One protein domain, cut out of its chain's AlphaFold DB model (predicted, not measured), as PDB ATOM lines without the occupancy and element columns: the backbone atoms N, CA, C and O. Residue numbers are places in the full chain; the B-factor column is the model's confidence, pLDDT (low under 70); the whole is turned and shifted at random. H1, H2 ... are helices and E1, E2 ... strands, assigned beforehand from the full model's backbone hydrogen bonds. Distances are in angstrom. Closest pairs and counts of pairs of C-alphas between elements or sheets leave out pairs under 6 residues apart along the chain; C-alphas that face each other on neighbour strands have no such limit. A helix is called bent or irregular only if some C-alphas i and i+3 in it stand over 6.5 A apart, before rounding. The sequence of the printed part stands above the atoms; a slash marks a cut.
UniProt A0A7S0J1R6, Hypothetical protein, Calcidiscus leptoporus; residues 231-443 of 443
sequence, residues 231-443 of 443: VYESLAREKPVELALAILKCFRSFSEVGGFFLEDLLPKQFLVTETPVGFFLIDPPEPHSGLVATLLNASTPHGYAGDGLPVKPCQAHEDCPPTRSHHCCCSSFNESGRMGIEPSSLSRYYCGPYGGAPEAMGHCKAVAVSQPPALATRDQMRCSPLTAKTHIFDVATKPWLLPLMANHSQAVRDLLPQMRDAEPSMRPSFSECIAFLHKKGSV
ATOM      1  N   VAL A 231     -51.215 -10.906  25.021       96.19
ATOM      2  CA  VAL A 231     -51.544 -12.248  25.530       96.19
ATOM      3  C   VAL A 231     -51.438 -12.292  27.055       96.19
ATOM      4  O   VAL A 231     -52.363 -12.745  27.732       96.19
ATOM      5  N   TYR A 232     -50.337 -11.792  27.618       97.00
ATOM      6  CA  TYR A 232     -50.116 -11.809  29.061       97.00
ATOM      7  C   TYR A 232     -51.095 -10.902  29.818       97.00
ATOM      8  O   TYR A 232     -51.651 -11.318  30.836       97.00
ATOM      9  N   GLU A 233     -51.380  -9.705  29.300       96.31
ATOM     10  CA  GLU A 233     -52.402  -8.810  29.853       96.31
ATOM     11  C   GLU A 233     -53.803  -9.429  29.794       96.31
ATOM     12  O   GLU A 233     -54.567  -9.320  30.757       96.31
ATOM     13  N   SER A 234     -54.141 -10.112  28.693       97.75
ATOM     14  CA  SER A 234     -55.420 -10.819  28.559       97.75
ATOM     15  C   SER A 234     -55.567 -11.884  29.638       97.75
ATOM     16  O   SER A 234     -56.567 -11.896  30.355       97.75
ATOM     17  N   LEU A 235     -54.534 -12.710  29.840       98.06
ATOM     18  CA  LEU A 235     -54.520 -13.724  30.895       98.06
ATOM     19  C   LEU A 235     -54.619 -13.112  32.296       98.06
ATOM     20  O   LEU A 235     -55.347 -13.636  33.139       98.06
ATOM     21  N   ALA A 236     -53.930 -11.997  32.554       97.75
ATOM     22  CA  ALA A 236     -53.990 -11.322  33.848       97.75
ATOM     23  C   ALA A 236     -55.384 -10.759  34.158       97.75
ATOM     24  O   ALA A 236     -55.781 -10.724  35.323       97.75
ATOM     25  N   ARG A 237     -56.135 -10.349  33.133       97.81
ATOM     26  CA  ARG A 237     -57.512  -9.862  33.261       97.81
ATOM     27  C   ARG A 237     -58.533 -10.995  33.360       97.81
ATOM     28  O   ARG A 237     -59.437 -10.925  34.186       97.81
ATOM     29  N   GLU A 238     -58.408 -12.009  32.512       98.06
ATOM     30  CA  GLU A 238     -59.432 -13.044  32.314       98.06
ATOM     31  C   GLU A 238     -59.252 -14.247  33.237       98.06
ATOM     32  O   GLU A 238     -60.234 -14.859  33.654       98.06
ATOM     33  N   LYS A 239     -58.007 -14.575  33.594       97.81
ATOM     34  CA  LYS A 239     -57.658 -15.714  34.453       97.81
ATOM     35  C   LYS A 239     -56.654 -15.316  35.552       97.81
ATOM     36  O   LYS A 239     -55.637 -15.995  35.736       97.81
ATOM     37  N   PRO A 240     -56.912 -14.243  36.333       97.88
ATOM     38  CA  PRO A 240     -55.933 -13.669  37.263       97.88
ATOM     39  C   PRO A 240     -55.410 -14.664  38.305       97.88
ATOM     40  O   PRO A 240     -54.222 -14.659  38.624       97.88
ATOM     41  N   VAL A 241     -56.282 -15.524  38.847       98.12
ATOM     42  CA  VAL A 241     -55.896 -16.505  39.877       98.12
ATOM     43  C   VAL A 241     -55.085 -17.652  39.274       98.12
ATOM     44  O   VAL A 241     -54.080 -18.052  39.861       98.12
ATOM     45  N   GLU A 242     -55.465 -18.160  38.097       98.38
ATOM     46  CA  GLU A 242     -54.713 -19.217  37.405       98.38
ATOM     47  C   GLU A 242     -53.311 -18.738  37.020       98.38
ATOM     48  O   GLU A 242     -52.329 -19.442  37.264       98.38
ATOM     49  N   LEU A 243     -53.201 -17.512  36.497       98.56
ATOM     50  CA  LEU A 243     -51.918 -16.914  36.149       98.56
ATOM     51  C   LEU A 243     -51.048 -16.663  37.387       98.56
ATOM     52  O   LEU A 243     -49.865 -17.004  37.388       98.56
ATOM     53  N   ALA A 244     -51.625 -16.136  38.472       98.62
ATOM     54  CA  ALA A 244     -50.905 -15.962  39.734       98.62
ATOM     55  C   ALA A 244     -50.391 -17.303  40.288       98.62
ATOM     56  O   ALA A 244     -49.243 -17.395  40.724       98.62
ATOM     57  N   LEU A 245     -51.199 -18.367  40.218       98.69
ATOM     58  CA  LEU A 245     -50.775 -19.719  40.586       98.69
ATOM     59  C   LEU A 245     -49.638 -20.228  39.691       98.69
ATOM     60  O   LEU A 245     -48.700 -20.831  40.212       98.69
ATOM     61  N   ALA A 246     -49.694 -19.995  38.377       98.69
ATOM     62  CA  ALA A 246     -48.635 -20.389  37.449       98.69
ATOM     63  C   ALA A 246     -47.302 -19.693  37.782       98.69
ATOM     64  O   ALA A 246     -46.270 -20.363  37.873       98.69
ATOM     65  N   ILE A 247     -47.333 -18.386  38.067       98.75
ATOM     66  CA  ILE A 247     -46.160 -17.612  38.502       98.75
ATOM     67  C   ILE A 247     -45.600 -18.162  39.813       98.75
ATOM     68  O   ILE A 247     -44.424 -18.517  39.878       98.75
ATOM     69  N   LEU A 248     -46.430 -18.293  40.854       98.75
ATOM     70  CA  LEU A 248     -45.973 -18.788  42.157       98.75
ATOM     71  C   LEU A 248     -45.381 -20.198  42.052       98.75
ATOM     72  O   LEU A 248     -44.368 -20.487  42.684       98.75
ATOM     73  N   LYS A 249     -45.977 -21.074  41.232       98.69
ATOM     74  CA  LYS A 249     -45.457 -22.422  40.976       98.69
ATOM     75  C   LYS A 249     -44.107 -22.386  40.256       98.69
ATOM     76  O   LYS A 249     -43.219 -23.127  40.662       98.69
ATOM     77  N   CYS A 250     -43.933 -21.521  39.255       98.62
ATOM     78  CA  CYS A 250     -42.650 -21.321  38.575       98.62
ATOM     79  C   CYS A 250     -41.560 -20.870  39.557       98.62
ATOM     80  O   CYS A 250     -40.517 -21.515  39.670       98.62
ATOM     81  N   PHE A 251     -41.819 -19.809  40.327       98.38
ATOM     82  CA  PHE A 251     -40.860 -19.290  41.304       98.38
ATOM     83  C   PHE A 251     -40.549 -20.290  42.417       98.38
ATOM     84  O   PHE A 251     -39.384 -20.453  42.786       98.38
ATOM     85  N   ARG A 252     -41.552 -21.030  42.900       98.38
ATOM     86  CA  ARG A 252     -41.350 -22.133  43.845       98.38
ATOM     87  C   ARG A 252     -40.384 -23.181  43.303       98.38
ATOM     88  O   ARG A 252     -39.523 -23.646  44.047       98.38
ATOM     89  N   SER A 253     -40.549 -23.577  42.040       98.00
ATOM     90  CA  SER A 253     -39.736 -24.623  41.419       98.00
ATOM     91  C   SER A 253     -38.253 -24.282  41.469       98.00
ATOM     92  O   SER A 253     -37.471 -25.094  41.957       98.00
ATOM     93  N   PHE A 254     -37.861 -23.088  41.012       96.75
ATOM     94  CA  PHE A 254     -36.441 -22.749  40.948       96.75
ATOM     95  C   PHE A 254     -35.874 -22.216  42.261       96.75
ATOM     96  O   PHE A 254     -34.761 -22.588  42.618       96.75
ATOM     97  N   SER A 255     -36.622 -21.398  43.005       95.69
ATOM     98  CA  SER A 255     -36.069 -20.722  44.184       95.69
ATOM     99  C   SER A 255     -36.217 -21.526  45.470       95.69
ATOM    100  O   SER A 255     -35.223 -21.846  46.113       95.69
ATOM    101  N   GLU A 256     -37.443 -21.898  45.836       95.31
ATOM    102  CA  GLU A 256     -37.729 -22.602  47.092       95.31
ATOM    103  C   GLU A 256     -37.294 -24.067  47.044       95.31
ATOM    104  O   GLU A 256     -36.670 -24.558  47.978       95.31
ATOM    105  N   VAL A 257     -37.612 -24.768  45.953       94.88
ATOM    106  CA  VAL A 257     -37.258 -26.184  45.776       94.88
ATOM    107  C   VAL A 257     -35.857 -26.327  45.193       94.88
ATOM    108  O   VAL A 257     -35.091 -27.194  45.609       94.88
ATOM    109  N   GLY A 258     -35.535 -25.495  44.201       93.00
ATOM    110  CA  GLY A 258     -34.299 -25.617  43.448       93.00
ATOM    111  C   GLY A 258     -33.066 -25.049  44.143       93.00
ATOM    112  O   GLY A 258     -31.961 -25.501  43.856       93.00
ATOM    113  N   GLY A 259     -33.243 -24.080  45.043       92.12
ATOM    114  CA  GLY A 259     -32.132 -23.332  45.629       92.12
ATOM    115  C   GLY A 259     -31.445 -22.384  44.641       92.12
ATOM    116  O   GLY A 259     -30.337 -21.922  44.913       92.12
ATOM    117  N   PHE A 260     -32.073 -22.082  43.504       93.38
ATOM    118  CA  PHE A 260     -31.569 -21.122  42.529       93.38
ATOM    119  C   PHE A 260     -32.079 -19.709  42.814       93.38
ATOM    120  O   PHE A 260     -33.143 -19.503  43.396       93.38
ATOM    121  N   PHE A 261     -31.336 -18.719  42.350       91.94
ATOM    122  CA  PHE A 261     -31.642 -17.319  42.523       91.94
ATOM    123  C   PHE A 261     -31.497 -16.569  41.200       91.94
ATOM    124  O   PHE A 261     -30.460 -16.620  40.542       91.94
ATOM    125  N   LEU A 262     -32.562 -15.880  40.797       91.38
ATOM    126  CA  LEU A 262     -32.585 -15.087  39.574       91.38
ATOM    127  C   LEU A 262     -32.160 -13.642  39.878       91.38
ATOM    128  O   LEU A 262     -32.995 -12.802  40.211       91.38
ATOM    129  N   GLU A 263     -30.858 -13.360  39.811       83.94
ATOM    130  CA  GLU A 263     -30.314 -12.025  40.116       83.94
ATOM    131  C   GLU A 263     -30.745 -10.942  39.123       83.94
ATOM    132  O   GLU A 263     -30.812  -9.762  39.465       83.94
ATOM    133  N   ASP A 264     -30.980 -11.317  37.872       83.50
ATOM    134  CA  ASP A 264     -31.332 -10.417  36.782       83.50
ATOM    135  C   ASP A 264     -32.799 -10.564  36.384       83.50
ATOM    136  O   ASP A 264     -33.114 -10.615  35.203       83.50
ATOM    137  N   LEU A 265     -33.686 -10.590  37.383       88.12
ATOM    138  CA  LEU A 265     -35.130 -10.757  37.220       88.12
ATOM    139  C   LEU A 265     -35.730  -9.750  36.218       88.12
ATOM    140  O   LEU A 265     -36.004  -8.592  36.550       88.12
ATOM    141  N   LEU A 266     -35.962 -10.212  34.988       87.50
ATOM    142  CA  LEU A 266     -36.430  -9.411  33.857       87.50
ATOM    143  C   LEU A 266     -37.586 -10.110  33.121       87.50
ATOM    144  O   LEU A 266     -37.509 -11.316  32.887       87.50
ATOM    145  N   PRO A 267     -38.613  -9.379  32.636       90.81
ATOM    146  CA  PRO A 267     -39.752  -9.999  31.951       90.81
ATOM    147  C   PRO A 267     -39.396 -10.849  30.734       90.81
ATOM    148  O   PRO A 267     -39.967 -11.916  30.543       90.81
ATOM    149  N   LYS A 268     -38.392 -10.430  29.955       89.56
ATOM    150  CA  LYS A 268     -37.930 -11.142  28.751       89.56
ATOM    151  C   LYS A 268     -37.466 -12.586  29.005       89.56
ATOM    152  O   LYS A 268     -37.256 -13.334  28.055       89.56
ATOM    153  N   GLN A 269     -37.228 -12.954  30.265       92.69
ATOM    154  CA  GLN A 269     -36.821 -14.299  30.667       92.69
ATOM    155  C   GLN A 269     -38.018 -15.242  30.832       92.69
ATOM    156  O   GLN A 269     -37.813 -16.421  31.117       92.69
ATOM    157  N   PHE A 270     -39.249 -14.750  30.652       95.75
ATOM    158  CA  PHE A 270     -40.461 -15.520  30.881       95.75
ATOM    159  C   PHE A 270     -41.348 -15.628  29.643       95.75
ATOM    160  O   PHE A 270     -41.520 -14.675  28.880       95.75
ATOM    161  N   LEU A 271     -41.956 -16.804  29.487       96.94
ATOM    162  CA  LEU A 271     -43.028 -17.064  28.529       96.94
ATOM    163  C   LEU A 271     -44.315 -17.443  29.262       96.94
ATOM    164  O   LEU A 271     -44.271 -18.008  30.357       96.94
ATOM    165  N   VAL A 272     -45.452 -17.209  28.612       97.94
ATOM    166  CA  VAL A 272     -46.771 -17.670  29.055       97.94
ATOM    167  C   VAL A 272     -47.478 -18.503  28.007       97.94
ATOM    168  O   VAL A 272     -47.310 -18.297  26.813       97.94
ATOM    169  N   THR A 273     -48.296 -19.433  28.482       97.88
ATOM    170  CA  THR A 273     -49.187 -20.269  27.666       97.88
ATOM    171  C   THR A 273     -50.618 -20.044  28.134       97.88
ATOM    172  O   THR A 273     -50.835 -19.777  29.317       97.88
ATOM    173  N   GLU A 274     -51.589 -20.105  27.223       96.56
ATOM    174  CA  GLU A 274     -52.985 -19.767  27.535       96.56
ATOM    175  C   GLU A 274     -53.812 -20.963  28.024       96.56
ATOM    176  O   GLU A 274     -54.715 -20.802  28.855       96.56
ATOM    177  N   THR A 275     -53.528 -22.161  27.495       94.12
ATOM    178  CA  THR A 275     -54.295 -23.382  27.775       94.12
ATOM    179  C   THR A 275     -53.391 -24.628  27.803       94.12
ATOM    180  O   THR A 275     -52.963 -25.082  26.745       94.12
ATOM    181  N   PRO A 276     -53.136 -25.224  28.986       95.75
ATOM    182  CA  PRO A 276     -53.427 -24.660  30.308       95.75
ATOM    183  C   PRO A 276     -52.618 -23.378  30.556       95.75
ATOM    184  O   PRO A 276     -51.589 -23.167  29.921       95.75
ATOM    185  N   VAL A 277     -53.059 -22.536  31.497       98.00
ATOM    186  CA  VAL A 277     -52.282 -21.349  31.878       98.00
ATOM    187  C   VAL A 277     -50.955 -21.782  32.497       98.00
ATOM    188  O   VAL A 277     -50.921 -22.429  33.547       98.00
ATOM    189  N   GLY A 278     -49.857 -21.412  31.848       98.12
ATOM    190  CA  GLY A 278     -48.497 -21.720  32.282       98.12
ATOM    191  C   GLY A 278     -47.598 -20.492  32.233       98.12
ATOM    192  O   GLY A 278     -47.827 -19.586  31.438       98.12
ATOM    193  N   PHE A 279     -46.573 -20.478  33.084       98.44
ATOM    194  CA  PHE A 279     -45.589 -19.404  33.201       98.44
ATOM    195  C   PHE A 279     -44.206 -20.046  33.320       98.44
ATOM    196  O   PHE A 279     -43.984 -20.827  34.245       98.44
ATOM    197  N   PHE A 280     -43.314 -19.780  32.368       98.12
ATOM    198  CA  PHE A 280     -42.066 -20.526  32.187       98.12
ATOM    199  C   PHE A 280     -40.852 -19.613  32.236       98.12
ATOM    200  O   PHE A 280     -40.808 -18.633  31.503       98.12
ATOM    201  N   LEU A 281     -39.848 -19.979  33.034       97.25
ATOM    202  CA  LEU A 281     -38.539 -19.333  33.057       97.25
ATOM    203  C   LEU A 281     -37.643 -19.965  31.985       97.25
ATOM    204  O   LEU A 281     -37.210 -21.112  32.116       97.25
ATOM    205  N   ILE A 282     -37.384 -19.219  30.911       93.38
ATOM    206  CA  ILE A 282     -36.632 -19.688  29.739       93.38
ATOM    207  C   ILE A 282     -35.157 -19.294  29.750       93.38
ATOM    208  O   ILE A 282     -34.405 -19.798  28.917       93.38
ATOM    209  N   ASP A 283     -34.731 -18.428  30.665       89.38
ATOM    210  CA  ASP A 283     -33.322 -18.112  30.916       89.38
ATOM    211  C   ASP A 283     -33.006 -18.526  32.358       89.38
ATOM    212  O   ASP A 283     -33.674 -18.051  33.275       89.38
ATOM    213  N   PRO A 284     -32.102 -19.492  32.578       87.19
ATOM    214  CA  PRO A 284     -31.945 -20.124  33.879       87.19
ATOM    215  C   PRO A 284     -31.420 -19.143  34.942       87.19
ATOM    216  O   PRO A 284     -30.584 -18.289  34.643       87.19
ATOM    217  N   PRO A 285     -31.835 -19.317  36.205       92.44
ATOM    218  CA  PRO A 285     -31.236 -18.644  37.347       92.44
ATOM    219  C   PRO A 285     -29.885 -19.268  37.728       92.44
ATOM    220  O   PRO A 285     -29.551 -20.380  37.308       92.44
ATOM    221  N   GLU A 286     -29.124 -18.586  38.583       89.00
ATOM    222  CA  GLU A 286     -27.877 -19.126  39.128       89.00
ATOM    223  C   GLU A 286     -28.139 -19.948  40.401       89.00
ATOM    224  O   GLU A 286     -28.996 -19.589  41.208       89.00
ATOM    225  N   PRO A 287     -27.445 -21.073  40.617       88.44
ATOM    226  CA  PRO A 287     -27.587 -21.854  41.838       88.44
ATOM    227  C   PRO A 287     -26.960 -21.094  43.005       88.44
ATOM    228  O   PRO A 287     -25.779 -20.763  42.963       88.44
ATOM    229  N   HIS A 288     -27.746 -20.857  44.053       83.56
ATOM    230  CA  HIS A 288     -27.338 -20.023  45.187       83.56
ATOM    231  C   HIS A 288     -27.304 -20.778  46.519       83.56
ATOM    232  O   HIS A 288     -26.639 -20.393  47.478       83.56
ATOM    233  N   SER A 289     -28.049 -21.875  46.599       84.31
ATOM    234  CA  SER A 289     -28.112 -22.752  47.760       84.31
ATOM    235  C   SER A 289     -28.466 -24.176  47.331       84.31
ATOM    236  O   SER A 289     -28.738 -24.453  46.161       84.31
ATOM    237  N   GLY A 290     -28.452 -25.102  48.285       84.69
ATOM    238  CA  GLY A 290     -28.817 -26.487  48.031       84.69
ATOM    239  C   GLY A 290     -27.757 -27.256  47.246       84.69
ATOM    240  O   GLY A 290     -26.567 -26.929  47.240       84.69
ATOM    241  N   LEU A 291     -28.203 -28.345  46.626       81.62
ATOM    242  CA  LEU A 291     -27.333 -29.411  46.147       81.62
ATOM    243  C   LEU A 291     -26.482 -29.007  44.938       81.62
ATOM    244  O   LEU A 291     -25.300 -29.336  44.885       81.62
ATOM    245  N   VAL A 292     -27.065 -28.259  43.997       83.75
ATOM    246  CA  VAL A 292     -26.363 -27.802  42.788       83.75
ATOM    247  C   VAL A 292     -25.293 -26.767  43.136       83.75
ATOM    248  O   VAL A 292     -24.161 -26.902  42.679       83.75
ATOM    249  N   ALA A 293     -25.604 -25.787  43.993       83.38
ATOM    250  CA  ALA A 293     -24.612 -24.815  44.466       83.38
ATOM    251  C   ALA A 293     -23.453 -25.527  45.182       83.38
ATOM    252  O   ALA A 293     -22.290 -25.357  44.827       83.38
ATOM    253  N   THR A 294     -23.786 -26.436  46.102       79.56
ATOM    254  CA  THR A 294     -22.825 -27.259  46.851       79.56
ATOM    255  C   THR A 294     -21.891 -28.064  45.931       79.56
ATOM    256  O   THR A 294     -20.678 -28.087  46.145       79.56
ATOM    257  N   LEU A 295     -22.439 -28.689  44.882       76.06
ATOM    258  CA  LEU A 295     -21.680 -29.414  43.856       76.06
ATOM    259  C   LEU A 295     -20.716 -28.489  43.098       76.06
ATOM    260  O   LEU A 295     -19.554 -28.848  42.890       76.06
ATOM    261  N   LEU A 296     -21.187 -27.312  42.684       76.31
ATOM    262  CA  LEU A 296     -20.376 -26.357  41.931       76.31
ATOM    263  C   LEU A 296     -19.240 -25.792  42.783       76.31
ATOM    264  O   LEU A 296     -18.102 -25.801  42.322       76.31
ATOM    265  N   ASN A 297     -19.502 -25.426  44.039       71.44
ATOM    266  CA  ASN A 297     -18.474 -24.933  44.960       71.44
ATOM    267  C   ASN A 297     -17.368 -25.949  45.210       71.44
ATOM    268  O   ASN A 297     -16.190 -25.609  45.121       71.44
ATOM    269  N   ALA A 298     -17.742 -27.206  45.471       66.56
ATOM    270  CA  ALA A 298     -16.783 -28.289  45.666       66.56
ATOM    271  C   ALA A 298     -15.907 -28.521  44.421       66.56
ATOM    272  O   ALA A 298     -14.785 -29.015  44.528       66.56
ATOM    273  N   SER A 299     -16.412 -28.153  43.243       61.94
ATOM    274  CA  SER A 299     -15.735 -28.342  41.960       61.94
ATOM    275  C   SER A 299     -14.862 -27.148  41.551       61.94
ATOM    276  O   SER A 299     -14.080 -27.263  40.608       61.94
ATOM    277  N   THR A 300     -14.954 -26.006  42.238       60.00
ATOM    278  CA  THR A 300     -14.238 -24.768  41.893       60.00
ATOM    279  C   THR A 300     -13.209 -24.393  42.971       60.00
ATOM    280  O   THR A 300     -13.604 -24.046  44.081       60.00
ATOM    281  N   PRO A 301     -11.893 -24.361  42.665       46.72
ATOM    282  CA  PRO A 301     -10.827 -24.050  43.630       46.72
ATOM    283  C   PRO A 301     -10.933 -22.673  44.306       46.72
ATOM    284  O   PRO A 301     -10.280 -22.434  45.318       46.72
ATOM    285  N   HIS A 302     -11.729 -21.764  43.738       47.75
ATOM    286  CA  HIS A 302     -11.947 -20.404  44.239       47.75
ATOM    287  C   HIS A 302     -13.394 -20.148  44.697       47.75
ATOM    288  O   HIS A 302     -13.748 -18.996  44.937       47.75
ATOM    289  N   GLY A 303     -14.215 -21.201  44.822       49.91
ATOM    290  CA  GLY A 303     -15.660 -21.091  45.045       49.91
ATOM    291  C   GLY A 303     -16.418 -20.700  43.773       49.91
ATOM    292  O   GLY A 303     -15.877 -20.037  42.881       49.91
ATOM    293  N   TYR A 304     -17.669 -21.145  43.651       48.28
ATOM    294  CA  TYR A 304     -18.569 -20.653  42.621       48.28
ATOM    295  C   TYR A 304     -19.151 -19.342  43.157       48.28
ATOM    296  O   TYR A 304     -19.673 -19.301  44.263       48.28
ATOM    297  N   ALA A 305     -19.024 -18.249  42.402       46.94
ATOM    298  CA  ALA A 305     -19.381 -16.903  42.869       46.94
ATOM    299  C   ALA A 305     -20.878 -16.714  43.195       46.94
ATOM    300  O   ALA A 305     -21.238 -15.680  43.747       46.94
ATOM    301  N   GLY A 306     -21.723 -17.694  42.860       48.00
ATOM    302  CA  GLY A 306     -23.124 -17.737  43.268       48.00
ATOM    303  C   GLY A 306     -23.354 -18.367  44.638       48.00
ATOM    304  O   GLY A 306     -24.501 -18.432  45.057       48.00
ATOM    305  N   ASP A 307     -22.312 -18.801  45.362       42.84
ATOM    306  CA  ASP A 307     -22.423 -18.958  46.810       42.84
ATOM    307  C   ASP A 307     -23.057 -17.694  47.355       42.84
ATOM    308  O   ASP A 307     -22.475 -16.617  47.203       42.84
ATOM    309  N   GLY A 308     -24.248 -17.818  47.946       50.81
ATOM    310  CA  GLY A 308     -24.866 -16.698  48.625       50.81
ATOM    311  C   GLY A 308     -23.822 -16.043  49.485       50.81
ATOM    312  O   GLY A 308     -23.318 -16.700  50.395       50.81
ATOM    313  N   LEU A 309     -23.429 -14.828  49.070       50.31
ATOM    314  CA  LEU A 309     -22.163 -14.206  49.446       50.31
ATOM    315  C   LEU A 309     -21.883 -14.546  50.901       50.31
ATOM    316  O   LEU A 309     -22.756 -14.227  51.719       50.31
ATOM    317  N   PRO A 310     -20.770 -15.251  51.213       53.09
ATOM    318  CA  PRO A 310     -20.553 -15.857  52.519       53.09
ATOM    319  C   PRO A 310     -20.947 -14.835  53.557       53.09
ATOM    320  O   PRO A 310     -20.377 -13.745  53.545       53.09
ATOM    321  N   VAL A 311     -21.994 -15.165  54.326       65.12
ATOM    322  CA  VAL A 311     -22.769 -14.226  55.142       65.12
ATOM    323  C   VAL A 311     -21.791 -13.285  55.840       65.12
ATOM    324  O   VAL A 311     -21.086 -13.672  56.775       65.12
ATOM    325  N   LYS A 312     -21.637 -12.086  55.266       75.50
ATOM    326  CA  LYS A 312     -20.457 -11.258  55.512       75.50
ATOM    327  C   LYS A 312     -20.675 -10.499  56.813       75.50
ATOM    328  O   LYS A 312     -21.771  -9.965  57.004       75.50
ATOM    329  N   PRO A 313     -19.683 -10.424  57.715       83.31
ATOM    330  CA  PRO A 313     -19.710  -9.457  58.802       83.31
ATOM    331  C   PRO A 313     -19.970  -8.055  58.259       83.31
ATOM    332  O   PRO A 313     -19.348  -7.627  57.287       83.31
ATOM    333  N   CYS A 314     -20.892  -7.351  58.892       85.25
ATOM    334  CA  CYS A 314     -21.266  -5.992  58.538       85.25
ATOM    335  C   CYS A 314     -21.489  -5.194  59.818       85.25
ATOM    336  O   CYS A 314     -21.698  -5.762  60.885       85.25
ATOM    337  N   GLN A 315     -21.421  -3.879  59.717       84.50
ATOM    338  CA  GLN A 315     -21.804  -2.942  60.771       84.50
ATOM    339  C   GLN A 315     -23.003  -2.110  60.344       84.50
ATOM    340  O   GLN A 315     -23.833  -1.768  61.180       84.50
ATOM    341  N   ALA A 316     -23.094  -1.810  59.052       82.88
ATOM    342  CA  ALA A 316     -24.175  -1.045  58.465       82.88
ATOM    343  C   ALA A 316     -24.691  -1.728  57.192       82.88
ATOM    344  O   ALA A 316     -24.044  -2.627  56.645       82.88
ATOM    345  N   HIS A 317     -25.882  -1.340  56.735       81.94
ATOM    346  CA  HIS A 317     -26.512  -1.929  55.550       81.94
ATOM    347  C   HIS A 317     -25.624  -1.793  54.303       81.94
ATOM    348  O   HIS A 317     -25.542  -2.722  53.506       81.94
ATOM    349  N   GLU A 318     -24.861  -0.706  54.211       82.31
ATOM    350  CA  GLU A 318     -23.960  -0.375  53.106       82.31
ATOM    351  C   GLU A 318     -22.722  -1.287  53.030       82.31
ATOM    352  O   GLU A 318     -22.087  -1.383  51.981       82.31
ATOM    353  N   ASP A 319     -22.376  -1.994  54.115       82.38
ATOM    354  CA  ASP A 319     -21.290  -2.989  54.107       82.38
ATOM    355  C   ASP A 319     -21.665  -4.260  53.327       82.38
ATOM    356  O   ASP A 319     -20.789  -5.071  52.970       82.38
ATOM    357  N   CYS A 320     -22.971  -4.444  53.111       82.31
ATOM    358  CA  CYS A 320     -23.560  -5.547  52.384       82.31
ATOM    359  C   CYS A 320     -23.762  -5.143  50.926       82.31
ATOM    360  O   CYS A 320     -24.460  -4.169  50.652       82.31
ATOM    361  N   PRO A 321     -23.169  -5.875  49.973       78.12
ATOM    362  CA  PRO A 321     -23.320  -5.529  48.573       78.12
ATOM    363  C   PRO A 321     -24.781  -5.741  48.141       78.12
ATOM    364  O   PRO A 321     -25.362  -6.785  48.456       78.12
ATOM    365  N   PRO A 322     -25.374  -4.781  47.419       77.06
ATOM    366  CA  PRO A 322     -26.670  -4.987  46.804       77.06
ATOM    367  C   PRO A 322     -26.563  -6.004  45.668       77.06
ATOM    368  O   PRO A 322     -25.507  -6.189  45.057       77.06
ATOM    369  N   THR A 323     -27.689  -6.620  45.327       77.12
ATOM    370  CA  THR A 323     -27.829  -7.375  44.081       77.12
ATOM    371  C   THR A 323     -27.833  -6.432  42.875       77.12
ATOM    372  O   THR A 323     -27.753  -5.207  42.993       77.12
ATOM    373  N   ARG A 324     -28.041  -6.985  41.676       77.00
ATOM    374  CA  ARG A 324     -28.271  -6.183  40.468       77.00
ATOM    375  C   ARG A 324     -29.483  -5.258  40.638       77.00
ATOM    376  O   ARG A 324     -30.459  -5.604  41.308       77.00
ATOM    377  N   SER A 325     -29.437  -4.103  39.975       71.75
ATOM    378  CA  SER A 325     -30.459  -3.044  40.066       71.75
ATOM    379  C   SER A 325     -31.864  -3.508  39.674       71.75
ATOM    380  O   SER A 325     -32.846  -3.032  40.235       71.75
ATOM    381  N   HIS A 326     -31.982  -4.477  38.762       72.19
ATOM    382  CA  HIS A 326     -33.269  -5.061  38.363       72.19
ATOM    383  C   HIS A 326     -33.958  -5.832  39.499       72.19
ATOM    384  O   HIS A 326     -35.187  -5.915  39.532       72.19
ATOM    385  N   HIS A 327     -33.178  -6.346  40.448       75.56
ATOM    386  CA  HIS A 327     -33.658  -7.100  41.596       75.56
ATOM    387  C   HIS A 327     -33.818  -6.183  42.817       75.56
ATOM    388  O   HIS A 327     -34.940  -5.948  43.262       75.56
ATOM    389  N   CYS A 328     -32.735  -5.529  43.254       74.31
ATOM    390  CA  CYS A 328     -32.757  -4.670  44.442       74.31
ATOM    391  C   CYS A 328     -33.511  -3.358  44.265       74.31
ATOM    392  O   CYS A 328     -33.803  -2.697  45.255       74.31
ATOM    393  N   CYS A 329     -33.799  -2.950  43.026       74.88
ATOM    394  CA  CYS A 329     -34.394  -1.650  42.727       74.88
ATOM    395  C   CYS A 329     -33.588  -0.443  43.192       74.88
ATOM    396  O   CYS A 329     -34.109   0.667  43.287       74.88
ATOM    397  N   CYS A 330     -32.305  -0.653  43.446       71.19
ATOM    398  CA  CYS A 330     -31.364   0.414  43.678       71.19
ATOM    399  C   CYS A 330     -31.202   1.197  42.370       71.19
ATOM    400  O   CYS A 330     -30.972   0.601  41.310       71.19
ATOM    401  N   SER A 331     -31.290   2.526  42.431       57.72
ATOM    402  CA  SER A 331     -30.794   3.382  41.353       57.72
ATOM    403  C   SER A 331     -29.355   2.969  41.036       57.72
ATOM    404  O   SER A 331     -28.542   2.801  41.943       57.72
ATOM    405  N   SER A 332     -29.077   2.710  39.757       48.22
ATOM    406  CA  SER A 332     -27.789   2.212  39.271       48.22
ATOM    407  C   SER A 332     -26.628   2.977  39.906       48.22
ATOM    408  O   SER A 332     -26.585   4.201  39.808       48.22
ATOM    409  N   PHE A 333     -25.678   2.255  40.511       42.62
ATOM    410  CA  PHE A 333     -24.360   2.813  40.791       42.62
ATOM    411  C   PHE A 333     -23.789   3.283  39.455       42.62
ATOM    412  O   PHE A 333     -23.506   2.478  38.568       42.62
ATOM    413  N   ASN A 334     -23.655   4.589  39.279       43.38
ATOM    414  CA  ASN A 334     -22.802   5.138  38.242       43.38
ATOM    415  C   ASN A 334     -21.377   4.600  38.479       43.38
ATOM    416  O   ASN A 334     -20.985   4.375  39.625       43.38
ATOM    417  N   GLU A 335     -20.591   4.416  37.410       40.56
ATOM    418  CA  GLU A 335     -19.206   3.890  37.443       40.56
ATOM    419  C   GLU A 335     -18.271   4.637  38.426       40.56
ATOM    420  O   GLU A 335     -17.186   4.165  38.750       40.56
ATOM    421  N   SER A 336     -18.705   5.787  38.948       42.78
ATOM    422  CA  SER A 336     -18.051   6.603  39.970       42.78
ATOM    423  C   SER A 336     -18.403   6.258  41.428       42.78
ATOM    424  O   SER A 336     -17.968   6.974  42.332       42.78
ATOM    425  N   GLY A 337     -19.188   5.207  41.697       37.69
ATOM    426  CA  GLY A 337     -19.480   4.732  43.059       37.69
ATOM    427  C   GLY A 337     -20.335   5.677  43.914       37.69
ATOM    428  O   GLY A 337     -20.447   5.484  45.122       37.69
ATOM    429  N   ARG A 338     -20.940   6.710  43.319       35.97
ATOM    430  CA  ARG A 338     -21.902   7.589  44.000       35.97
ATOM    431  C   ARG A 338     -23.312   7.057  43.765       35.97
ATOM    432  O   ARG A 338     -23.610   6.631  42.662       35.97
ATOM    433  N   MET A 339     -24.189   7.101  44.767       38.38
ATOM    434  CA  MET A 339     -25.626   6.898  44.547       38.38
ATOM    435  C   MET A 339     -26.173   8.076  43.734       38.38
ATOM    436  O   MET A 339     -26.482   9.130  44.286       38.38
ATOM    437  N   GLY A 340     -26.269   7.929  42.416       41.06
ATOM    438  CA  GLY A 340     -27.074   8.826  41.599       41.06
ATOM    439  C   GLY A 340     -28.547   8.463  41.747       41.06
ATOM    440  O   GLY A 340     -29.010   7.542  41.084       41.06
ATOM    441  N   ILE A 341     -29.296   9.190  42.582       43.47
ATOM    442  CA  ILE A 341     -30.772   9.151  42.634       43.47
ATOM    443  C   ILE A 341     -31.332   9.907  41.416       43.47
ATOM    444  O   ILE A 341     -32.149  10.812  41.525       43.47
ATOM    445  N   GLU A 342     -30.841   9.591  40.227       40.41
ATOM    446  CA  GLU A 342     -31.528   9.955  38.999       40.41
ATOM    447  C   GLU A 342     -32.333   8.710  38.644       40.41
ATOM    448  O   GLU A 342     -31.744   7.710  38.214       40.41
ATOM    449  N   PRO A 343     -33.657   8.693  38.891       47.22
ATOM    450  CA  PRO A 343     -34.495   7.637  38.377       47.22
ATOM    451  C   PRO A 343     -34.417   7.740  36.860       47.22
ATOM    452  O   PRO A 343     -35.179   8.474  36.231       47.22
ATOM    453  N   SER A 344     -33.490   6.991  36.259       51.16
ATOM    454  CA  SER A 344     -33.583   6.689  34.843       51.16
ATOM    455  C   SER A 344     -35.011   6.202  34.620       51.16
ATOM    456  O   SER A 344     -35.561   5.482  35.464       51.16
ATOM    457  N   SER A 345     -35.651   6.643  33.541       52.12
ATOM    458  CA  SER A 345     -37.035   6.276  33.214       52.12
ATOM    459  C   SER A 345     -37.280   4.773  33.383       52.12
ATOM    460  O   SER A 345     -38.337   4.382  33.851       52.12
ATOM    461  N   LEU A 346     -36.254   3.958  33.133       52.00
ATOM    462  CA  LEU A 346     -36.188   2.514  33.342       52.00
ATOM    463  C   LEU A 346     -36.403   2.044  34.802       52.00
ATOM    464  O   LEU A 346     -37.074   1.037  35.015       52.00
ATOM    465  N   SER A 347     -35.892   2.750  35.818       52.16
ATOM    466  CA  SER A 347     -35.971   2.347  37.240       52.16
ATOM    467  C   SER A 347     -37.398   2.298  37.802       52.16
ATOM    468  O   SER A 347     -37.718   1.384  38.558       52.16
ATOM    469  N   ARG A 348     -38.291   3.208  37.380       54.44
ATOM    470  CA  ARG A 348     -39.701   3.239  37.824       54.44
ATOM    471  C   ARG A 348     -40.516   2.030  37.366       54.44
ATOM    472  O   ARG A 348     -41.584   1.779  37.906       54.44
ATOM    473  N   TYR A 349     -40.037   1.303  36.360       56.19
ATOM    474  CA  TYR A 349     -40.775   0.193  35.763       56.19
ATOM    475  C   TYR A 349     -40.306  -1.175  36.280       56.19
ATOM    476  O   TYR A 349     -41.112  -2.098  36.386       56.19
ATOM    477  N   TYR A 350     -39.029  -1.315  36.662       62.47
ATOM    478  CA  TYR A 350     -38.549  -2.510  37.378       62.47
ATOM    479  C   TYR A 350     -39.035  -2.552  38.821       62.47
ATOM    480  O   TYR A 350     -39.015  -3.603  39.455       62.47
ATOM    481  N   CYS A 351     -39.410  -1.401  39.358       65.94
ATOM    482  CA  CYS A 351     -39.584  -1.200  40.778       65.94
ATOM    483  C   CYS A 351     -40.935  -0.559  40.984       65.94
ATOM    484  O   CYS A 351     -41.138   0.603  40.644       65.94
ATOM    485  N   GLY A 352     -41.868  -1.349  41.512       61.22
ATOM    486  CA  GLY A 352     -43.141  -0.817  41.969       61.22
ATOM    487  C   GLY A 352     -42.936   0.205  43.098       61.22
ATOM    488  O   GLY A 352     -41.804   0.474  43.512       61.22
ATOM    489  N   PRO A 353     -44.023   0.733  43.680       62.56
ATOM    490  CA  PRO A 353     -43.938   1.757  44.728       62.56
ATOM    491  C   PRO A 353     -43.178   1.303  45.989       62.56
ATOM    492  O   PRO A 353     -42.827   2.130  46.821       62.56
ATOM    493  N   TYR A 354     -42.918   0.001  46.126       63.22
ATOM    494  CA  TYR A 354     -42.244  -0.619  47.266       63.22
ATOM    495  C   TYR A 354     -40.746  -0.884  47.040       63.22
ATOM    496  O   TYR A 354     -40.090  -1.389  47.945       63.22
ATOM    497  N   GLY A 355     -40.197  -0.585  45.857       78.19
ATOM    498  CA  GLY A 355     -38.814  -0.935  45.526       78.19
ATOM    499  C   GLY A 355     -38.582  -2.451  45.430       78.19
ATOM    500  O   GLY A 355     -39.463  -3.205  45.010       78.19
ATOM    501  N   GLY A 356     -37.368  -2.879  45.771       82.69
ATOM    502  CA  GLY A 356     -36.925  -4.274  45.811       82.69
ATOM    503  C   GLY A 356     -36.889  -4.773  47.250       82.69
ATOM    504  O   GLY A 356     -37.084  -3.993  48.182       82.69
ATOM    505  N   ALA A 357     -36.659  -6.069  47.440       88.25
ATOM    506  CA  ALA A 357     -36.570  -6.633  48.783       88.25
ATOM    507  C   ALA A 357     -35.481  -5.905  49.605       88.25
ATOM    508  O   ALA A 357     -34.391  -5.680  49.071       88.25
ATOM    509  N   PRO A 358     -35.718  -5.556  50.885       86.25
ATOM    510  CA  PRO A 358     -34.721  -4.866  51.702       86.25
ATOM    511  C   PRO A 358     -33.360  -5.569  51.714       86.25
ATOM    512  O   PRO A 358     -32.326  -4.917  51.590       86.25
ATOM    513  N   GLU A 359     -33.339  -6.903  51.782       85.06
ATOM    514  CA  GLU A 359     -32.100  -7.681  51.743       85.06
ATOM    515  C   GLU A 359     -31.363  -7.636  50.404       85.06
ATOM    516  O   GLU A 359     -30.138  -7.743  50.385       85.06
ATOM    517  N   ALA A 360     -32.074  -7.400  49.302       86.19
ATOM    518  CA  ALA A 360     -31.467  -7.239  47.991       86.19
ATOM    519  C   ALA A 360     -30.711  -5.910  47.857       86.19
ATOM    520  O   ALA A 360     -29.776  -5.823  47.067       86.19
ATOM    521  N   MET A 361     -31.070  -4.880  48.629       80.88
ATOM    522  CA  MET A 361     -30.376  -3.581  48.632       80.88
ATOM    523  C   MET A 361     -29.065  -3.589  49.432       80.88
ATOM    524  O   MET A 361     -28.379  -2.571  49.478       80.88
ATOM    525  N   GLY A 362     -28.711  -4.722  50.041       78.12
ATOM    526  CA  GLY A 362     -27.683  -4.788  51.069       78.12
ATOM    527  C   GLY A 362     -28.314  -4.531  52.430       78.12
ATOM    528  O   GLY A 362     -28.675  -3.410  52.768       78.12
ATOM    529  N   HIS A 363     -28.490  -5.587  53.226       80.56
ATOM    530  CA  HIS A 363     -29.124  -5.469  54.536       80.56
ATOM    531  C   HIS A 363     -28.298  -6.145  55.619       80.56
ATOM    532  O   HIS A 363     -28.252  -7.367  55.696       80.56
ATOM    533  N   CYS A 364     -27.674  -5.354  56.485       81.44
ATOM    534  CA  CYS A 364     -27.022  -5.838  57.691       81.44
ATOM    535  C   CYS A 364     -28.033  -6.109  58.815       81.44
ATOM    536  O   CYS A 364     -28.802  -5.220  59.173       81.44
ATOM    537  N   LYS A 365     -28.024  -7.315  59.392       82.50
ATOM    538  CA  LYS A 365     -28.874  -7.678  60.535       82.50
ATOM    539  C   LYS A 365     -28.143  -8.534  61.563       82.50
ATOM    540  O   LYS A 365     -27.163  -9.208  61.248       82.50
ATOM    541  N   ALA A 366     -28.636  -8.529  62.796       78.31
ATOM    542  CA  ALA A 366     -28.114  -9.400  63.842       78.31
ATOM    543  C   ALA A 366     -28.428 -10.870  63.512       78.31
ATOM    544  O   ALA A 366     -29.563 -11.216  63.174       78.31
ATOM    545  N   VAL A 367     -27.435 -11.752  63.621       76.06
ATOM    546  CA  VAL A 367     -27.630 -13.201  63.482       76.06
ATOM    547  C   VAL A 367     -28.315 -13.704  64.734       76.06
ATOM    548  O   VAL A 367     -27.620 -13.961  65.706       76.06
ATOM    549  N   ALA A 368     -29.647 -13.811  64.701       59.16
ATOM    550  CA  ALA A 368     -30.502 -14.523  65.657       59.16
ATOM    551  C   ALA A 368     -29.846 -14.799  67.024       59.16
ATOM    552  O   ALA A 368     -29.685 -15.942  67.452       59.16
ATOM    553  N   VAL A 369     -29.456 -13.728  67.708       51.38
ATOM    554  CA  VAL A 369     -29.229 -13.753  69.143       51.38
ATOM    555  C   VAL A 369     -30.569 -13.339  69.724       51.38
ATOM    556  O   VAL A 369     -31.250 -12.483  69.164       51.38
ATOM    557  N   SER A 370     -30.975 -13.929  70.840       53.25
ATOM    558  CA  SER A 370     -32.200 -13.578  71.573       53.25
ATOM    559  C   SER A 370     -32.210 -12.139  72.130       53.25
ATOM    560  O   SER A 370     -32.930 -11.848  73.081       53.25
ATOM    561  N   GLN A 371     -31.382 -11.247  71.588       53.28
ATOM    562  CA  GLN A 371     -31.229  -9.857  71.971       53.28
ATOM    563  C   GLN A 371     -31.705  -8.939  70.837       53.28
ATOM    564  O   GLN A 371     -31.499  -9.251  69.662       53.28
ATOM    565  N   PRO A 372     -32.338  -7.801  71.168       58.09
ATOM    566  CA  PRO A 372     -32.739  -6.817  70.172       58.09
ATOM    567  C   PRO A 372     -31.515  -6.286  69.397       58.09
ATOM    568  O   PRO A 372     -30.440  -6.161  69.989       58.09
ATOM    569  N   PRO A 373     -31.662  -5.910  68.110       59.41
ATOM    570  CA  PRO A 373     -30.551  -5.485  67.247       59.41
ATOM    571  C   PRO A 373     -29.668  -4.379  67.840       59.41
ATOM    572  O   PRO A 373     -28.467  -4.364  67.603       59.41
ATOM    573  N   ALA A 374     -30.245  -3.495  68.661       66.38
ATOM    574  CA  ALA A 374     -29.534  -2.406  69.333       66.38
ATOM    575  C   ALA A 374     -28.463  -2.869  70.345       66.38
ATOM    576  O   ALA A 374     -27.630  -2.067  70.754       66.38
ATOM    577  N   LEU A 375     -28.497  -4.138  70.767       65.31
ATOM    578  CA  LEU A 375     -27.550  -4.733  71.715       65.31
ATOM    579  C   LEU A 375     -26.615  -5.760  71.066       65.31
ATOM    580  O   LEU A 375     -25.740  -6.293  71.747       65.31
ATOM    581  N   ALA A 376     -26.786  -6.047  69.772       68.56
ATOM    582  CA  ALA A 376     -25.925  -6.987  69.075       68.56
ATOM    583  C   ALA A 376     -24.499  -6.422  68.982       68.56
ATOM    584  O   ALA A 376     -24.286  -5.279  68.576       68.56
ATOM    585  N   THR A 377     -23.503  -7.224  69.354       76.06
ATOM    586  CA  THR A 377     -22.103  -6.834  69.181       76.06
ATOM    587  C   THR A 377     -21.733  -6.844  67.697       76.06
ATOM    588  O   THR A 377     -22.352  -7.528  66.881       76.06
ATOM    589  N   ARG A 378     -20.677  -6.111  67.328       73.00
ATOM    590  CA  ARG A 378     -20.172  -6.043  65.944       73.00
ATOM    591  C   ARG A 378     -19.924  -7.425  65.326       73.00
ATOM    592  O   ARG A 378     -20.169  -7.621  64.140       73.00
ATOM    593  N   ASP A 379     -19.512  -8.400  66.132       77.44
ATOM    594  CA  ASP A 379     -19.244  -9.765  65.669       77.44
ATOM    595  C   ASP A 379     -20.519 -10.580  65.396       77.44
ATOM    596  O   ASP A 379     -20.449 -11.601  64.706       77.44
ATOM    597  N   GLN A 380     -21.676 -10.120  65.884       80.44
ATOM    598  CA  GLN A 380     -22.993 -10.750  65.733       80.44
ATOM    599  C   GLN A 380     -23.795 -10.198  64.547       80.44
ATOM    600  O   GLN A 380     -24.837 -10.756  64.200       80.44
ATOM    601  N   MET A 381     -23.325  -9.129  63.907       83.75
ATOM    602  CA  MET A 381     -23.972  -8.525  62.745       83.75
ATOM    603  C   MET A 381     -23.482  -9.179  61.448       83.75
ATOM    604  O   MET A 381     -22.283  -9.434  61.256       83.75
ATOM    605  N   ARG A 382     -24.421  -9.495  60.556       84.94
ATOM    606  CA  ARG A 382     -24.148 -10.126  59.267       84.94
ATOM    607  C   ARG A 382     -25.102  -9.667  58.169       84.94
ATOM    608  O   ARG A 382     -26.255  -9.327  58.429       84.94
ATOM    609  N   CYS A 383     -24.633  -9.706  56.928       83.69
ATOM    610  CA  CYS A 383     -25.480  -9.459  55.770       83.69
ATOM    611  C   CYS A 383     -26.587 -10.507  55.677       83.69
ATOM    612  O   CYS A 383     -26.338 -11.707  55.785       83.69
ATOM    613  N   SER A 384     -27.820 -10.051  55.492       83.06
ATOM    614  CA  SER A 384     -28.977 -10.915  55.340       83.06
ATOM    615  C   SER A 384     -28.811 -11.754  54.074       83.06
ATOM    616  O   SER A 384     -28.507 -11.197  53.018       83.06
ATOM    617  N   PRO A 385     -29.012 -13.078  54.154       83.06
ATOM    618  CA  PRO A 385     -28.910 -13.928  52.984       83.06
ATOM    619  C   PRO A 385     -30.061 -13.646  52.020       83.06
ATOM    620  O   PRO A 385     -31.198 -13.407  52.440       83.06
ATOM    621  N   LEU A 386     -29.764 -13.752  50.729       86.00
ATOM    622  CA  LEU A 386     -30.772 -13.818  49.683       86.00
ATOM    623  C   LEU A 386     -31.355 -15.229  49.654       86.00
ATOM    624  O   LEU A 386     -30.625 -16.222  49.709       86.00
ATOM    625  N   THR A 387     -32.678 -15.329  49.612       89.62
ATOM    626  CA  THR A 387     -33.383 -16.617  49.669       89.62
ATOM    627  C   THR A 387     -34.607 -16.601  48.760       89.62
ATOM    628  O   THR A 387     -34.945 -15.582  48.159       89.62
ATOM    629  N   ALA A 388     -35.354 -17.707  48.706       93.81
ATOM    630  CA  ALA A 388     -36.672 -17.723  48.073       93.81
ATOM    631  C   ALA A 388     -37.623 -16.645  48.641       93.81
ATOM    632  O   ALA A 388     -38.480 -16.147  47.918       93.81
ATOM    633  N   LYS A 389     -37.448 -16.224  49.905       95.12
ATOM    634  CA  LYS A 389     -38.240 -15.138  50.516       95.12
ATOM    635  C   LYS A 389     -37.959 -13.777  49.886       95.12
ATOM    636  O   LYS A 389     -38.832 -12.913  49.903       95.12
ATOM    637  N   THR A 390     -36.778 -13.585  49.312       93.12
ATOM    638  CA  THR A 390     -36.447 -12.394  48.525       93.12
ATOM    639  C   THR A 390     -37.295 -12.367  47.255       93.12
ATOM    640  O   THR A 390     -38.023 -11.407  47.029       93.12
ATOM    641  N   HIS A 391     -37.363 -13.494  46.535       95.25
ATOM    642  CA  HIS A 391     -38.248 -13.637  45.372       95.25
ATOM    643  C   HIS A 391     -39.739 -13.551  45.724       95.25
ATOM    644  O   HIS A 391     -40.520 -13.075  44.907       95.25
ATOM    645  N   ILE A 392     -40.168 -13.967  46.923       97.50
ATOM    646  CA  ILE A 392     -41.550 -13.731  47.394       97.50
ATOM    647  C   ILE A 392     -41.865 -12.234  47.381       97.50
ATOM    648  O   ILE A 392     -42.923 -11.831  46.895       97.50
ATOM    649  N   PHE A 393     -40.940 -11.414  47.877       95.44
ATOM    650  CA  PHE A 393     -41.107  -9.968  47.874       95.44
ATOM    651  C   PHE A 393     -41.150  -9.430  46.440       95.44
ATOM    652  O   PHE A 393     -42.089  -8.712  46.105       95.44
ATOM    653  N   ASP A 394     -40.221  -9.836  45.566       93.88
ATOM    654  CA  ASP A 394     -40.230  -9.406  44.160       93.88
ATOM    655  C   ASP A 394     -41.537  -9.754  43.453       93.88
ATOM    656  O   ASP A 394     -42.170  -8.901  42.833       93.88
ATOM    657  N   VAL A 395     -41.997 -10.996  43.590       96.19
ATOM    658  CA  VAL A 395     -43.249 -11.459  42.985       96.19
ATOM    659  C   VAL A 395     -44.436 -10.602  43.427       96.19
ATOM    660  O   VAL A 395     -45.363 -10.377  42.644       96.19
ATOM    661  N   ALA A 396     -44.388 -10.063  44.645       96.38
ATOM    662  CA  ALA A 396     -45.402  -9.164  45.161       96.38
ATOM    663  C   ALA A 396     -45.194  -7.686  44.803       96.38
ATOM    664  O   ALA A 396     -46.158  -6.926  44.879       96.38
ATOM    665  N   THR A 397     -43.997  -7.222  44.447       92.00
ATOM    666  CA  THR A 397     -43.733  -5.788  44.214       92.00
ATOM    667  C   THR A 397     -43.543  -5.407  42.757       92.00
ATOM    668  O   THR A 397     -43.861  -4.269  42.401       92.00
ATOM    669  N   LYS A 398     -43.071  -6.317  41.897       89.94
ATOM    670  CA  LYS A 398     -42.862  -6.014  40.477       89.94
ATOM    671  C   LYS A 398     -44.219  -5.805  39.789       89.94
ATOM    672  O   LYS A 398     -45.065  -6.697  39.847       89.94
ATOM    673  N   PRO A 399     -44.452  -4.662  39.118       90.31
ATOM    674  CA  PRO A 399     -45.776  -4.301  38.604       90.31
ATOM    675  C   PRO A 399     -46.310  -5.269  37.540       90.31
ATOM    676  O   PRO A 399     -47.517  -5.384  37.377       90.31
ATOM    677  N   TRP A 400     -45.420  -5.990  36.859       91.00
ATOM    678  CA  TRP A 400     -45.733  -6.979  35.828       91.00
ATOM    679  C   TRP A 400     -45.927  -8.409  36.375       91.00
ATOM    680  O   TRP A 400     -46.152  -9.323  35.589       91.00
ATOM    681  N   LEU A 401     -45.836  -8.631  37.694       95.31
ATOM    682  CA  LEU A 401     -46.118  -9.919  38.355       95.31
ATOM    683  C   LEU A 401     -47.499  -9.879  39.039       95.31
ATOM    684  O   LEU A 401     -48.463  -9.407  38.443       95.31
ATOM    685  N   LEU A 402     -47.636 -10.354  40.285       97.19
ATOM    686  CA  LEU A 402     -48.933 -10.422  40.982       97.19
ATOM    687  C   LEU A 402     -49.682  -9.083  41.084       97.19
ATOM    688  O   LEU A 402     -50.913  -9.116  41.022       97.19
ATOM    689  N   PRO A 403     -49.022  -7.913  41.214       95.56
ATOM    690  CA  PRO A 403     -49.712  -6.627  41.144       95.56
ATOM    691  C   PRO A 403     -50.580  -6.441  39.893       95.56
ATOM    692  O   PRO A 403     -51.662  -5.870  40.015       95.56
ATOM    693  N   LEU A 404     -50.168  -6.966  38.732       94.69
ATOM    694  CA  LEU A 404     -50.953  -6.893  37.496       94.69
ATOM    695  C   LEU A 404     -52.303  -7.615  37.651       94.69
ATOM    696  O   LEU A 404     -53.348  -7.085  37.279       94.69
ATOM    697  N   MET A 405     -52.300  -8.788  38.291       97.69
ATOM    698  CA  MET A 405     -53.501  -9.594  38.542       97.69
ATOM    699  C   MET A 405     -54.338  -9.078  39.719       97.69
ATOM    700  O   MET A 405     -55.543  -9.322  39.771       97.69
ATOM    701  N   ALA A 406     -53.746  -8.346  40.668       97.00
ATOM    702  CA  ALA A 406     -54.457  -7.807  41.835       97.00
ATOM    703  C   ALA A 406     -55.538  -6.773  41.467       97.00
ATOM    704  O   ALA A 406     -56.508  -6.584  42.214       97.00
ATOM    705  N   ASN A 407     -55.412  -6.145  40.296       93.75
ATOM    706  CA  ASN A 407     -56.446  -5.282  39.720       93.75
ATOM    707  C   ASN A 407     -57.727  -6.059  39.383       93.75
ATOM    708  O   ASN A 407     -58.816  -5.493  39.431       93.75
ATOM    709  N   HIS A 408     -57.603  -7.363  39.127       97.44
ATOM    710  CA  HIS A 408     -58.677  -8.233  38.647       97.44
ATOM    711  C   HIS A 408     -59.048  -9.356  39.630       97.44
ATOM    712  O   HIS A 408     -60.001 -10.090  39.393       97.44
ATOM    713  N   SER A 409     -58.333  -9.499  40.753       97.56
ATOM    714  CA  SER A 409     -58.617 -10.519  41.768       97.56
ATOM    715  C   SER A 409     -58.403 -10.010  43.190       97.56
ATOM    716  O   SER A 409     -57.292  -9.633  43.573       97.56
ATOM    717  N   GLN A 410     -59.459 -10.079  44.007       97.69
ATOM    718  CA  GLN A 410     -59.382  -9.760  45.435       97.69
ATOM    719  C   GLN A 410     -58.489 -10.752  46.191       97.69
ATOM    720  O   GLN A 410     -57.710 -10.336  47.040       97.69
ATOM    721  N   ALA A 411     -58.525 -12.042  45.840       97.69
ATOM    722  CA  ALA A 411     -57.668 -13.052  46.462       97.69
ATOM    723  C   ALA A 411     -56.176 -12.734  46.266       97.69
ATOM    724  O   ALA A 411     -55.401 -12.798  47.216       97.69
ATOM    725  N   VAL A 412     -55.770 -12.333  45.055       97.94
ATOM    726  CA  VAL A 412     -54.387 -11.896  44.808       97.94
ATOM    727  C   VAL A 412     -54.079 -10.628  45.607       97.94
ATOM    728  O   VAL A 412     -53.026 -10.540  46.235       97.94
ATOM    729  N   ARG A 413     -55.009  -9.667  45.649       97.81
ATOM    730  CA  ARG A 413     -54.853  -8.410  46.396       97.81
ATOM    731  C   ARG A 413     -54.660  -8.627  47.904       97.81
ATOM    732  O   ARG A 413     -53.807  -7.968  48.488       97.81
ATOM    733  N   ASP A 414     -55.385  -9.574  48.500       97.88
ATOM    734  CA  ASP A 414     -55.289  -9.944  49.923       97.88
ATOM    735  C   ASP A 414     -53.950 -10.619  50.279       97.88
ATOM    736  O   ASP A 414     -53.491 -10.550  51.423       97.88
ATOM    737  N   LEU A 415     -53.320 -11.293  49.312       98.12
ATOM    738  CA  LEU A 415     -52.050 -11.992  49.511       98.12
ATOM    739  C   LEU A 415     -50.852 -11.026  49.535       98.12
ATOM    740  O   LEU A 415     -49.906 -11.221  50.299       98.12
ATOM    741  N   LEU A 416     -50.897  -9.971  48.715       97.62
ATOM    742  CA  LEU A 416     -49.769  -9.060  48.494       97.62
ATOM    743  C   LEU A 416     -49.177  -8.437  49.774       97.62
ATOM    744  O   LEU A 416     -47.950  -8.428  49.877       97.62
ATOM    745  N   PRO A 417     -49.958  -7.940  50.758       97.31
ATOM    746  CA  PRO A 417     -49.389  -7.356  51.974       97.31
ATOM    747  C   PRO A 417     -48.498  -8.327  52.757       97.31
ATOM    748  O   PRO A 417     -47.446  -7.924  53.239       97.31
ATOM    749  N   GLN A 418     -48.872  -9.609  52.824       97.50
ATOM    750  CA  GLN A 418     -48.116 -10.636  53.553       97.50
ATOM    751  C   GLN A 418     -46.787 -10.959  52.856       97.50
ATOM    752  O   GLN A 418     -45.762 -11.159  53.499       97.50
ATOM    753  N   MET A 419     -46.786 -10.987  51.521       97.81
ATOM    754  CA  MET A 419     -45.576 -11.229  50.728       97.81
ATOM    755  C   MET A 419     -44.580 -10.058  50.779       97.81
ATOM    756  O   MET A 419     -43.390 -10.261  50.548       97.81
ATOM    757  N   ARG A 420     -45.058  -8.845  51.086       95.94
ATOM    758  CA  ARG A 420     -44.266  -7.605  51.137       95.94
ATOM    759  C   ARG A 420     -43.750  -7.254  52.533       95.94
ATOM    760  O   ARG A 420     -43.315  -6.123  52.735       95.94
ATOM    761  N   ASP A 421     -43.811  -8.172  53.495       94.69
ATOM    762  CA  ASP A 421     -43.250  -7.903  54.818       94.69
ATOM    763  C   ASP A 421     -41.760  -7.539  54.697       94.69
ATOM    764  O   ASP A 421     -41.029  -8.130  53.899       94.69
ATOM    765  N   ALA A 422     -41.301  -6.537  55.446       89.31
ATOM    766  CA  ALA A 422     -39.905  -6.122  55.394       89.31
ATOM    767  C   ALA A 422     -38.980  -7.242  55.895       89.31
ATOM    768  O   ALA A 422     -37.909  -7.444  55.322       89.31
ATOM    769  N   GLU A 423     -39.417  -8.007  56.897       88.69
ATOM    770  CA  GLU A 423     -38.651  -9.090  57.496       88.69
ATOM    771  C   GLU A 423     -38.862 -10.403  56.709       88.69
ATOM    772  O   GLU A 423     -39.973 -10.941  56.676       88.69
ATOM    773  N   PRO A 424     -37.812 -10.987  56.092       90.00
ATOM    774  CA  PRO A 424     -37.952 -12.197  55.275       90.00
ATOM    775  C   PRO A 424     -38.577 -13.390  56.004       90.00
ATOM    776  O   PRO A 424     -39.239 -14.214  55.370       90.00
ATOM    777  N   SER A 425     -38.372 -13.496  57.322       89.75
ATOM    778  CA  SER A 425     -38.947 -14.573  58.137       89.75
ATOM    779  C   SER A 425     -40.459 -14.444  58.357       89.75
ATOM    780  O   SER A 425     -41.111 -15.456  58.604       89.75
ATOM    781  N   MET A 426     -41.025 -13.244  58.196       95.31
ATOM    782  CA  MET A 426     -42.464 -12.985  58.311       95.31
ATOM    783  C   MET A 426     -43.217 -13.194  56.993       95.31
ATOM    784  O   MET A 426     -44.434 -13.382  56.994       95.31
ATOM    785  N   ARG A 427     -42.510 -13.202  55.857       96.69
ATOM    786  CA  ARG A 427     -43.115 -13.473  54.547       96.69
ATOM    787  C   ARG A 427     -43.555 -14.941  54.456       96.69
ATOM    788  O   ARG A 427     -42.816 -15.818  54.918       96.69
ATOM    789  N   PRO A 428     -44.672 -15.268  53.785       98.25
ATOM    790  CA  PRO A 428     -45.038 -16.649  53.470       98.25
ATOM    791  C   PRO A 428     -44.031 -17.297  52.504       98.25
ATOM    792  O   PRO A 428     -43.204 -16.644  51.871       98.25
ATOM    793  N   SER A 429     -44.002 -18.624  52.452       98.44
ATOM    794  CA  SER A 429     -43.327 -19.416  51.415       98.44
ATOM    795  C   SER A 429     -44.172 -19.443  50.141       98.44
ATOM    796  O   SER A 429     -45.370 -19.155  50.178       98.44
ATOM    797  N   PHE A 430     -43.595 -19.836  49.003       98.56
ATOM    798  CA  PHE A 430     -44.387 -19.998  47.783       98.56
ATOM    799  C   PHE A 430     -45.412 -21.117  47.956       98.56
ATOM    800  O   PHE A 430     -46.531 -20.998  47.460       98.56
ATOM    801  N   SER A 431     -45.060 -22.176  48.692       98.50
ATOM    802  CA  SER A 431     -45.997 -23.240  49.071       98.50
ATOM    803  C   SER A 431     -47.221 -22.693  49.825       98.50
ATOM    804  O   SER A 431     -48.355 -23.029  49.476       98.50
ATOM    805  N   GLU A 432     -47.016 -21.806  50.803       98.50
ATOM    806  CA  GLU A 432     -48.102 -21.160  51.557       98.50
ATOM    807  C   GLU A 432     -48.921 -20.195  50.687       98.50
ATOM    808  O   GLU A 432     -50.149 -20.223  50.748       98.50
ATOM    809  N   CYS A 433     -48.280 -19.408  49.817       98.62
ATOM    810  CA  CYS A 433     -48.970 -18.533  48.859       98.62
ATOM    811  C   CYS A 433     -49.880 -19.318  47.898       98.62
ATOM    812  O   CYS A 433     -51.017 -18.922  47.642       98.62
ATOM    813  N   ILE A 434     -49.395 -20.449  47.375       98.62
ATOM    814  CA  ILE A 434     -50.170 -21.335  46.493       98.62
ATOM    815  C   ILE A 434     -51.373 -21.912  47.247       98.62
ATOM    816  O   ILE A 434     -52.491 -21.888  46.731       98.62
ATOM    817  N   ALA A 435     -51.167 -22.393  48.478       98.12
ATOM    818  CA  ALA A 435     -52.248 -22.904  49.317       98.12
ATOM    819  C   ALA A 435     -53.296 -21.820  49.629       98.12
ATOM    820  O   ALA A 435     -54.498 -22.087  49.568       98.12
ATOM    821  N   PHE A 436     -52.852 -20.589  49.898       97.94
ATOM    822  CA  PHE A 436     -53.728 -19.440  50.116       97.94
ATOM    823  C   PHE A 436     -54.628 -19.172  48.901       97.94
ATOM    824  O   PHE A 436     -55.847 -19.077  49.058       97.94
ATOM    825  N   LEU A 437     -54.060 -19.109  47.689       97.75
ATOM    826  CA  LEU A 437     -54.839 -18.862  46.470       97.75
ATOM    827  C   LEU A 437     -55.778 -20.019  46.123       97.75
ATOM    828  O   LEU A 437     -56.900 -19.761  45.700       97.75
ATOM    829  N   HIS A 438     -55.381 -21.275  46.349       96.81
ATOM    830  CA  HIS A 438     -56.296 -22.406  46.184       96.81
ATOM    831  C   HIS A 438     -57.494 -22.314  47.132       96.81
ATOM    832  O   HIS A 438     -58.626 -22.508  46.705       96.81
ATOM    833  N   LYS A 439     -57.272 -21.952  48.401       95.50
ATOM    834  CA  LYS A 439     -58.355 -21.799  49.380       95.50
ATOM    835  C   LYS A 439     -59.298 -20.640  49.042       95.50
ATOM    836  O   LYS A 439     -60.499 -20.748  49.264       95.50
ATOM    837  N   LYS A 440     -58.754 -19.519  48.563       89.62
ATOM    838  CA  LYS A 440     -59.513 -18.288  48.291       89.62
ATOM    839  C   LYS A 440     -60.138 -18.232  46.898       89.62
ATOM    840  O   LYS A 440     -61.101 -17.503  46.735       89.62
ATOM    841  N   GLY A 441     -59.592 -18.957  45.922       73.31
ATOM    842  CA  GLY A 441     -60.080 -18.985  44.540       73.31
ATOM    843  C   GLY A 441     -61.137 -20.054  44.250       73.31
ATOM    844  O   GLY A 441     -61.644 -20.101  43.137       73.31
ATOM    845  N   SER A 442     -61.448 -20.932  45.211       64.38
ATOM    846  CA  SER A 442     -62.569 -21.887  45.122       64.38
ATOM    847  C   SER A 442     -63.900 -21.325  45.638       64.38
ATOM    848  O   SER A 442     -64.894 -22.048  45.646       64.38
ATOM    849  N   VAL A 443     -63.897 -20.072  46.101       45.31
ATOM    850  CA  VAL A 443     -65.071 -19.293  46.522       45.31
ATOM    851  C   VAL A 443     -65.339 -18.258  45.446       45.31
ATOM    852  O   VAL A 443     -66.527 -18.073  45.113       45.31
TER     853      VAL A 443
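Overview. This is residues 231 to 443 of the 443 residues of the protein "Hypothetical protein" of Calcidiscus leptoporus (UniProt A0A7S0J1R6). One half of this domain is a well-packed body: the long H2 lies between the hairpin E1 and E2 on one side and H7, H9 and H10 on the other, with H1 and H8 near its first residues. The other half is mostly loops, holding the cluster of short helices H4, H5 and H6, H3 away from the other helices, and the small hairpin E3 and E4 at the far end. The printed part has 213 residues, with ten named helices and four named strands in the order H1 H2 E1 E2 H3 H4 H5 H6 E3 E4 H7 H8 H9 H10; both two-stranded sheets are antiparallel. The class is mostly helix, though under half of the residues are in named elements. The whole is compact, with a radius of gyration of the C-alphas of 18.0 A and spans of 51 by 41 by 38 A.

Arrangement. H1, residues 231 to 238, is close but not clearly touching H2, residues 240 to 257; their closest C-alphas, of Ala 236 and Leu 243, are 6.4 A apart. E1, residues 270 to 274, and E2, residues 277 to 281, form a hairpin, with N 271 and O 280 within hydrogen-bond range at 3.0 A. The closest C-alphas of H2 and E2, of Ala 246 and Phe 279, are 5.3 A apart. H3, residues 290 to 299, touches no helix. H4, residues 325 to 328, touches H6, residues 358 to 361, closest at C-alphas 328 and 360, 4.6 A. H4 only just touches H5, residues 347 to 350, with 3 pairs of C-alphas within 8 A, the closest being 326 and 350, 5.9 A. E3, residues 364 to 366, and E4, residues 381 to 383, form a hairpin, with N 365 and O 382 within hydrogen-bond range at 2.8 A. H7, residues 388 to 397, touches H2 at residues 248 to 256 alone, opposite ways at a shallow tilt of 26 degrees, closest at C-alphas 255 and 388, 4.9 A. H8, residues 402 to 406, touches H9, residues 410 to 419, closest at C-alphas 406 and 413, 4.6 A. H10, residues 430 to 441, forms a helical hairpin with H9, closest at C-alphas 411 and 440, 5.8 A. H10 touches H2, opposite ways at a shallow tilt of 18 degrees, closest at C-alphas 252 and 430, 5.4 A. Every O i to N i+4 pair is within hydrogen-bond range in H1, H3, H7, H8 and H10, against 13 of 14 in H2 and 4 of 6 in H9; H4, H5 and H6 are too short for such a pair.

Along the chain. H1 begins at C-alpha 231, (-51.544, -12.248, 25.530). H2 is 24.0 A long, with a kink of 29 degrees near residue 251. H10 is 16.1 A long and ends at C-alpha 441, (-60.080, -18.985, 44.540). H9, 14.9 A, is only just irregular: C-alphas 414 and 417 are 6.8 A apart.

Size, cuts and confidence. The two C-alphas farthest apart, of Thr 275 and Thr 377, are 55.0 A apart. The printed part has no cut. The links H2 to E1, H3 to H4, H4 to H5 and E3 to E4 are long. The mean pLDDT of the printed part is 81.7; residues 298 to 311, 331 to 354, 368 to 376 and 442 to 443 are under 70.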